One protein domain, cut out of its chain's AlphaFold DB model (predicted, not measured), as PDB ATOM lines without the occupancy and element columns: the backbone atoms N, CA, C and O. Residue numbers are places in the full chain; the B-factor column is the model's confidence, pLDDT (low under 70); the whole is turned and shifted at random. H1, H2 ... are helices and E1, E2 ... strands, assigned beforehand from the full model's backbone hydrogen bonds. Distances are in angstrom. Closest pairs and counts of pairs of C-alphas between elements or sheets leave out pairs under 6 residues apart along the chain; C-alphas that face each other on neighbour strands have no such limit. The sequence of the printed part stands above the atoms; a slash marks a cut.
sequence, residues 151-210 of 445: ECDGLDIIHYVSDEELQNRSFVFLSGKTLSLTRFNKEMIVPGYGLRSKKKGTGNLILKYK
ATOM      1  N   GLU A 151     111.238 146.793 155.722       90.94
ATOM      2  CA  GLU A 151     111.749 145.950 156.796       90.94
ATOM      3  C   GLU A 151     112.165 144.593 156.220       90.94
ATOM      4  O   GLU A 151     111.664 144.167 155.177       90.94
ATOM      5  N   CYS A 152     113.113 143.922 156.871       88.38
ATOM      6  CA  CYS A 152     113.539 142.576 156.497       88.38
ATOM      7  C   CYS A 152     113.163 141.594 157.607       88.38
ATOM      8  O   CYS A 152     113.579 141.779 158.749       88.38
ATOM      9  N   ASP A 153     112.450 140.526 157.252       88.56
ATOM     10  CA  ASP A 153     112.174 139.392 158.134       88.56
ATOM     11  C   ASP A 153     112.794 138.126 157.532       88.56
ATOM     12  O   ASP A 153     112.268 137.495 156.611       88.56
ATOM     13  N   GLY A 154     114.002 137.790 157.991       87.31
ATOM     14  CA  GLY A 154     114.795 136.717 157.401       87.31
ATOM     15  C   GLY A 154     115.140 136.997 155.932       87.31
ATOM     16  O   GLY A 154     115.997 137.830 155.644       87.31
ATOM     17  N   LEU A 155     114.527 136.250 155.007       89.44
ATOM     18  CA  LEU A 155     114.664 136.478 153.558       89.44
ATOM     19  C   LEU A 155     113.485 137.248 152.960       89.44
ATOM     20  O   LEU A 155     113.554 137.648 151.797       89.44
ATOM     21  N   ASP A 156     112.414 137.446 153.720       92.75
ATOM     22  CA  ASP A 156     111.252 138.183 153.261       92.75
ATOM     23  C   ASP A 156     111.490 139.685 153.429       92.75
ATOM     24  O   ASP A 156     112.167 140.142 154.353       92.75
ATOM     25  N   ILE A 157     110.946 140.460 152.495       93.44
ATOM     26  CA  ILE A 157     111.010 141.919 152.509       93.44
ATOM     27  C   ILE A 157     109.601 142.431 152.750       93.44
ATOM     28  O   ILE A 157     108.685 142.088 152.007       93.44
ATOM     29  N   ILE A 158     109.425 143.269 153.760       94.31
ATOM     30  CA  ILE A 158     108.154 143.909 154.073       94.31
ATOM     31  C   ILE A 158     108.210 145.341 153.541       94.31
ATOM     32  O   ILE A 158     109.140 146.073 153.863       94.31
ATOM     33  N   HIS A 159     107.225 145.742 152.736       94.25
ATOM     34  CA  HIS A 159     107.032 147.131 152.310       94.25
ATOM     35  C   HIS A 159     105.696 147.652 152.835       94.25
ATOM     36  O   HIS A 159     104.634 147.068 152.601       94.25
ATOM     37  N   TYR A 160     105.765 148.760 153.556       92.25
ATOM     38  CA  TYR A 160     104.624 149.464 154.101       92.25
ATOM     39  C   TYR A 160     104.109 150.456 153.060       92.25
ATOM     40  O   TYR A 160     104.722 151.494 152.814       92.25
ATOM     41  N   VAL A 161     102.972 150.113 152.461       90.31
ATOM     42  CA  VAL A 161     102.353 150.874 151.378       90.31
ATOM     43  C   VAL A 161     101.847 152.214 151.910       90.31
ATOM     44  O   VAL A 161     101.097 152.245 152.891       90.31
ATOM     45  N   SER A 162     102.244 153.308 151.260       88.31
ATOM     46  CA  SER A 162     101.807 154.663 151.616       88.31
ATOM     47  C   SER A 162     100.458 155.029 150.983       88.31
ATOM     48  O   SER A 162     100.033 154.435 149.988       88.31
ATOM     49  N   ASP A 163      99.784 156.052 151.517       85.94
ATOM     50  CA  ASP A 163      98.525 156.546 150.939       85.94
ATOM     51  C   ASP A 163      98.706 157.067 149.501       85.94
ATOM     52  O   ASP A 163      97.822 156.900 148.661       85.94
ATOM     53  N   GLU A 164      99.868 157.647 149.187       86.81
ATOM     54  CA  GLU A 164     100.214 158.088 147.832       86.81
ATOM     55  C   GLU A 164     100.349 156.898 146.868       86.81
ATOM     56  O   GLU A 164      99.814 156.919 145.757       86.81
ATOM     57  N   GLU A 165     101.003 155.818 147.296       89.44
ATOM     58  CA  GLU A 165     101.127 154.588 146.507       89.44
ATOM     59  C   GLU A 165      99.762 153.921 146.278       89.44
ATOM     60  O   GLU A 165      99.496 153.411 145.186       89.44
ATOM     61  N   LEU A 166      98.857 153.978 147.265       86.94
ATOM     62  CA  LEU A 166      97.471 153.521 147.109       86.94
ATOM     63  C   LEU A 166      96.699 154.348 146.078       86.94
ATOM     64  O   LEU A 166      96.000 153.770 145.240       86.94
ATOM     65  N   GLN A 167      96.836 155.678 146.106       86.38
ATOM     66  CA  GLN A 167      96.215 156.568 145.119       86.38
ATOM     67  C   GLN A 167      96.736 156.280 143.706       86.38
ATOM     68  O   GLN A 167      95.947 156.139 142.769       86.38
ATOM     69  N   ASN A 168      98.051 156.089 143.569       88.00
ATOM     70  CA  ASN A 168      98.716 155.764 142.305       88.00
ATOM     71  C   ASN A 168      98.564 154.290 141.886       88.00
ATOM     72  O   ASN A 168      98.983 153.905 140.790       88.00
ATOM     73  N   ARG A 169      97.991 153.445 142.756       89.00
ATOM     74  CA  ARG A 169      97.833 151.986 142.594       89.00
ATOM     75  C   ARG A 169      99.118 151.263 142.182       89.00
ATOM     76  O   ARG A 169      99.073 150.224 141.510       89.00
ATOM     77  N   SER A 170     100.268 151.808 142.555       91.38
ATOM     78  CA  SER A 170     101.579 151.289 142.187       91.38
ATOM     79  C   SER A 170     102.684 151.918 143.029       91.38
ATOM     80  O   SER A 170     102.490 152.971 143.631       91.38
ATOM     81  N   PHE A 171     103.846 151.270 143.050       91.00
ATOM     82  CA  PHE A 171     105.053 151.787 143.694       91.00
ATOM     83  C   PHE A 171     106.312 151.285 142.976       91.00
ATOM     84  O   PHE A 171     106.260 150.315 142.213       91.00
ATOM     85  N   VAL A 172     107.449 151.943 143.209       90.00
ATOM     86  CA  VAL A 172     108.747 151.541 142.646       90.00
ATOM     87  C   VAL A 172     109.437 150.574 143.604       90.00
ATOM     88  O   VAL A 172     109.757 150.916 144.738       90.00
ATOM     89  N   PHE A 173     109.679 149.353 143.138       92.75
ATOM     90  CA  PHE A 173     110.343 148.306 143.904       92.75
ATOM     91  C   PHE A 173     111.876 148.476 143.912       92.75
ATOM     92  O   PHE A 173     112.433 149.177 143.068       92.75
ATOM     93  N   LEU A 174     112.583 147.772 144.806       89.81
ATOM     94  CA  LEU A 174     114.049 147.839 144.973       89.81
ATOM     95  C   LEU A 174     114.841 147.563 143.682       89.81
ATOM     96  O   LEU A 174     115.934 148.090 143.480       89.81
ATOM     97  N   SER A 175     114.287 146.774 142.760       87.00
ATOM     98  CA  SER A 175     114.901 146.541 141.447       87.00
ATOM     99  C   SER A 175     114.748 147.721 140.468       87.00
ATOM    100  O   SER A 175     115.105 147.583 139.302       87.00
ATOM    101  N   GLY A 176     114.103 148.820 140.873       87.06
ATOM    102  CA  GLY A 176     113.705 149.941 140.014       87.06
ATOM    103  C   GLY A 176     112.467 149.678 139.146       87.06
ATOM    104  O   GLY A 176     112.106 150.517 138.325       87.06
ATOM    105  N   LYS A 177     111.809 148.519 139.291       90.19
ATOM    106  CA  LYS A 177     110.593 148.181 138.532       90.19
ATOM    107  C   LYS A 177     109.356 148.694 139.256       90.19
ATOM    108  O   LYS A 177     109.242 148.515 140.464       90.19
ATOM    109  N   THR A 178     108.399 149.236 138.515       91.25
ATOM    110  CA  THR A 178     107.092 149.599 139.070       91.25
ATOM    111  C   THR A 178     106.229 148.353 139.238       91.25
ATOM    112  O   THR A 178     105.995 147.622 138.273       91.25
ATOM    113  N   LEU A 179     105.753 148.103 140.456       90.12
ATOM    114  CA  LEU A 179     104.815 147.026 140.762       90.12
ATOM    115  C   LEU A 179     103.411 147.591 140.954       90.12
ATOM    116  O   LEU A 179     103.226 148.660 141.532       90.12
ATOM    117  N   SER A 180     102.413 146.861 140.455       88.88
ATOM    118  CA  SER A 180     101.011 147.242 140.595       88.88
ATOM    119  C   SER A 180     100.439 146.754 141.924       88.88
ATOM    120  O   SER A 180     100.646 145.608 142.313       88.88
ATOM    121  N   LEU A 181      99.643 147.608 142.568       87.75
ATOM    122  CA  LEU A 181      98.883 147.301 143.782       87.75
ATOM    123  C   LEU A 181      97.439 146.877 143.465       87.75
ATOM    124  O   LEU A 181      96.540 146.977 144.300       87.75
ATOM    125  N   THR A 182      97.180 146.408 142.242       77.25
ATOM    126  CA  THR A 182      95.848 145.939 141.837       77.25
ATOM    127  C   THR A 182      95.436 144.753 142.715       77.25
ATOM    128  O   THR A 182      96.076 143.709 142.664       77.25
ATOM    129  N   ARG A 183      94.335 144.902 143.474       74.69
ATOM    130  CA  ARG A 183      93.798 143.952 144.484       74.69
ATOM    131  C   ARG A 183      94.461 143.991 145.866       74.69
ATOM    132  O   ARG A 183      94.111 143.170 146.711       74.69
ATOM    133  N   PHE A 184      95.356 144.942 146.127       84.69
ATOM    134  CA  PHE A 184      95.827 145.190 147.488       84.69
ATOM    135  C   PHE A 184      94.667 145.685 148.371       84.69
ATOM    136  O   PHE A 184      93.864 146.507 147.932       84.69
ATOM    137  N   ASN A 185      94.573 145.171 149.600       78.06
ATOM    138  CA  ASN A 185      93.558 145.592 150.569       78.06
ATOM    139  C   ASN A 185      94.205 145.921 151.923       78.06
ATOM    140  O   ASN A 185      94.343 147.087 152.271       78.06
ATOM    141  N   LYS A 186      94.668 144.900 152.655       82.06
ATOM    142  CA  LYS A 186      95.321 145.069 153.968       82.06
ATOM    143  C   LYS A 186      96.737 144.500 154.001       82.06
ATOM    144  O   LYS A 186      97.654 145.142 154.505       82.06
ATOM    145  N   GLU A 187      96.888 143.301 153.453       89.06
ATOM    146  CA  GLU A 187      98.159 142.605 153.311       89.06
ATOM    147  C   GLU A 187      98.157 141.834 151.987       89.06
ATOM    148  O   GLU A 187      97.115 141.315 151.575       89.06
ATOM    149  N   MET A 188      99.297 141.783 151.303       90.56
ATOM    150  CA  MET A 188      99.467 141.000 150.078       90.56
ATOM    151  C   MET A 188     100.869 140.408 150.028       90.56
ATOM    152  O   MET A 188     101.850 141.125 150.189       90.56
ATOM    153  N   ILE A 189     100.961 139.110 149.751       92.12
ATOM    154  CA  ILE A 189     102.235 138.413 149.584       92.12
ATOM    155  C   ILE A 189     102.499 138.244 148.088       92.12
ATOM    156  O   ILE A 189     101.662 137.712 147.359       92.12
ATOM    157  N   VAL A 190     103.668 138.688 147.639       91.38
ATOM    158  CA  VAL A 190     104.157 138.557 146.267       91.38
ATOM    159  C   VAL A 190     105.337 137.574 146.271       91.38
ATOM    160  O   VAL A 190     106.440 137.932 146.706       91.38
ATOM    161  N   PRO A 191     105.128 136.321 145.825       91.31
ATOM    162  CA  PRO A 191     106.147 135.283 145.930       91.31
ATOM    163  C   PRO A 191     107.401 135.565 145.099       91.31
ATOM    164  O   PRO A 191     107.300 135.994 143.952       91.31
ATOM    165  N   GLY A 192     108.583 135.275 145.652       89.06
ATOM    166  CA  GLY A 192     109.860 135.348 144.924       89.06
ATOM    167  C   GLY A 192     110.450 136.752 144.739       89.06
ATOM    168  O   GLY A 192     111.424 136.910 144.000       89.06
ATOM    169  N   TYR A 193     109.882 137.766 145.398       91.75
ATOM    170  CA  TYR A 193     110.367 139.153 145.379       91.75
ATOM    171  C   TYR A 193     111.134 139.558 146.655       91.75
ATOM    172  O   TYR A 193     111.454 140.730 146.816       91.75
ATOM    173  N   GLY A 194     111.467 138.613 147.538       91.00
ATOM    174  CA  GLY A 194     112.321 138.846 148.709       91.00
ATOM    175  C   GLY A 194     113.824 138.752 148.412       91.00
ATOM    176  O   GLY A 194     114.261 138.726 147.256       91.00
ATOM    177  N   LEU A 195     114.637 138.689 149.466       89.62
ATOM    178  CA  LEU A 195     116.087 138.486 149.394       89.62
ATOM    179  C   LEU A 195     116.416 137.065 148.915       89.62
ATOM    180  O   LEU A 195     115.666 136.120 149.172       89.62
ATOM    181  N   ARG A 196     117.556 136.885 148.231       87.75
ATOM    182  CA  ARG A 196     118.007 135.554 147.781       87.75
ATOM    183  C   ARG A 196     119.115 134.995 148.668       87.75
ATOM    184  O   ARG A 196     119.953 135.729 149.185       87.75
ATOM    185  N   SER A 197     119.150 133.674 148.778       83.62
ATOM    186  CA  SER A 197     120.224 132.899 149.398       83.62
ATOM    187  C   SER A 197     120.471 131.626 148.596       83.62
ATOM    188  O   SER A 197     119.522 130.948 148.193       83.62
ATOM    189  N   LYS A 198     121.738 131.235 148.419       79.25
ATOM    190  CA  LYS A 198     122.089 129.974 147.742       79.25
ATOM    191  C   LYS A 198     121.553 128.745 148.472       79.25
ATOM    192  O   LYS A 198     121.312 127.725 147.835       79.25
ATOM    193  N   LYS A 199     121.390 128.818 149.798       82.19
ATOM    194  CA  LYS A 199     120.978 127.673 150.629       82.19
ATOM    195  C   LYS A 199     119.469 127.586 150.835       82.19
ATOM    196  O   LYS A 199     118.942 126.486 150.941       82.19
ATOM    197  N   LYS A 200     118.794 128.731 150.949       82.88
ATOM    198  CA  LYS A 200     117.388 128.817 151.380       82.88
ATOM    199  C   LYS A 200     116.424 129.275 150.276       82.88
ATOM    200  O   LYS A 200     115.224 129.314 150.513       82.88
ATOM    201  N   GLY A 201     116.928 129.586 149.079       87.25
ATOM    202  CA  GLY A 201     116.115 130.070 147.964       87.25
ATOM    203  C   GLY A 201     115.850 131.575 148.039       87.25
ATOM    204  O   GLY A 201     116.660 132.329 148.580       87.25
ATOM    205  N   THR A 202     114.735 132.016 147.461       91.81
ATOM    206  CA  THR A 202     114.331 133.429 147.428       91.81
ATOM    207  C   THR A 202     113.115 133.629 148.319       91.81
ATOM    208  O   THR A 202     112.148 132.880 148.190       91.81
ATOM    209  N   GLY A 203     113.164 134.632 149.196       92.50
ATOM    210  CA  GLY A 203     112.020 135.026 150.011       92.50
ATOM    211  C   GLY A 203     110.923 135.726 149.207       92.50
ATOM    212  O   GLY A 203     110.963 135.839 147.976       92.50
ATOM    213  N   ASN A 204     109.937 136.245 149.919       94.44
ATOM    214  CA  ASN A 204     108.762 136.907 149.377       94.44
ATOM    215  C   ASN A 204     108.787 138.408 149.671       94.44
ATOM    216  O   ASN A 204     109.468 138.875 150.580       94.44
ATOM    217  N   LEU A 205     108.016 139.168 148.899       95.12
ATOM    218  CA  LEU A 205     107.674 140.544 149.239       95.12
ATOM    219  C   LEU A 205     106.313 140.543 149.940       95.12
ATOM    220  O   LEU A 205     105.342 140.019 149.398       95.12
ATOM    221  N   ILE A 206     106.232 141.148 151.117       94.31
ATOM    222  CA  ILE A 206     105.012 141.282 151.908       94.31
ATOM    223  C   ILE A 206     104.630 142.759 151.922       94.31
ATOM    224  O   ILE A 206     105.338 143.600 152.465       94.31
ATOM    225  N   LEU A 207     103.500 143.087 151.317       93.25
ATOM    226  CA  LEU A 207     102.952 144.435 151.312       93.25
ATOM    227  C   LEU A 207     101.996 144.572 152.488       93.25
ATOM    228  O   LEU A 207     101.089 143.751 152.620       93.25
ATOM    229  N   LYS A 208     102.169 145.605 153.313       91.75
ATOM    230  CA  LYS A 208     101.298 145.898 154.462       91.75
ATOM    231  C   LYS A 208     100.837 147.345 154.430       91.75
ATOM    232  O   LYS A 208     101.574 148.223 154.001       91.75
ATOM    233  N   TYR A 209      99.628 147.609 154.913       83.00
ATOM    234  CA  TYR A 209      99.179 148.983 155.129       83.00
ATOM    235  C   TYR A 209      99.743 149.527 156.449       83.00
ATOM    236  O   TYR A 209      99.631 148.867 157.487       83.00
ATOM    237  N   LYS A 210     100.332 150.728 156.434       68.00
ATOM    238  CA  LYS A 210     100.813 151.396 157.654       68.00
ATOM    239  C   LYS A 210      99.648 152.152 158.292       68.00
ATOM    240  O   LYS A 210      99.327 153.262 157.890       68.00
TER     241      LYS A 210
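What this domain is: This is residues 151 to 210 of the 445 residues of an uncharacterized protein of Entamoeba nuttalli (strain P19) (UniProt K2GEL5). A twisted sheet of four strands has a small two-strand hairpin, E3 and E4, set loosely over one face, with the short helix H1 toward one end of the length and the long loop of residues 191 to 204, folded back on itself, toward the other. Two hairpins side by side make the large sheet: E1 with E2, and E5 with E6, joined where E2 runs parallel to E6. The printed part has 60 residues, with one named helix and six named strands in the order E1 E2 H1 E3 E4 E5 E6; the large sheet has the order E1 E2 E6 E5 and is mixed, and the small sheet is antiparallel. The class is mostly strand, though only 29 of the 60 residues are in named elements. The whole is compact, with a radius of gyration of the C-alphas of 11.7 A, yet elongated, with spans of 38 by 21 by 18 A.

How they stand to each other: E1, residues 151 to 153, and E2, residues 156 to 161, form an antiparallel hairpin at 147 degrees, with N 151 and O 158 at 2.9 A. E2 is parallel to E6, residues 205 to 209, at 30 degrees, with N 161 and O 208 at 2.8 A. E6 and E5, residues 187 to 190, form an antiparallel hairpin at 163 degrees, with N 190 and O 205 at 2.8 A. E1 and E5 are the edge strands. Across this sheet the strands' lines turn by 70 degrees. H1, residues 163 to 167, is not on the sheet; its O i to N i+4 pair is within hydrogen-bond range. The closest C-alphas of H1 and E3, residues 170 to 172, are those of Glu 165 and Phe 171, 5.6 A apart. E3 and E4, residues 178 to 180, form an antiparallel hairpin at 155 degrees, with N 179 and O 171 at 2.9 A. E2 and E3 are only just apart, at 8.2 A; E4 and E6 are apart.

Where its parts are: E1 begins at C-alpha 151, at (111.749, 145.950, 156.796). E2 is 15.6 A long, E5 10.1 A and E6 13.3 A. H1 begins at C-alpha 163, at (98.525, 156.546, 150.939). E6 ends at C-alpha 209, at (99.179, 148.983, 155.129).

The domain as a whole: The two C-alphas farthest apart, those of Gln 167 and Lys 199, are 38.5 A apart. The printed part has no cut. The link from E5 to E6 is long, 14 residues, and within it residues 196 to 197 pair with residues 201 to 202, antiparallel. The mean pLDDT of the printed part is 88.3, and residue 210 is under 70.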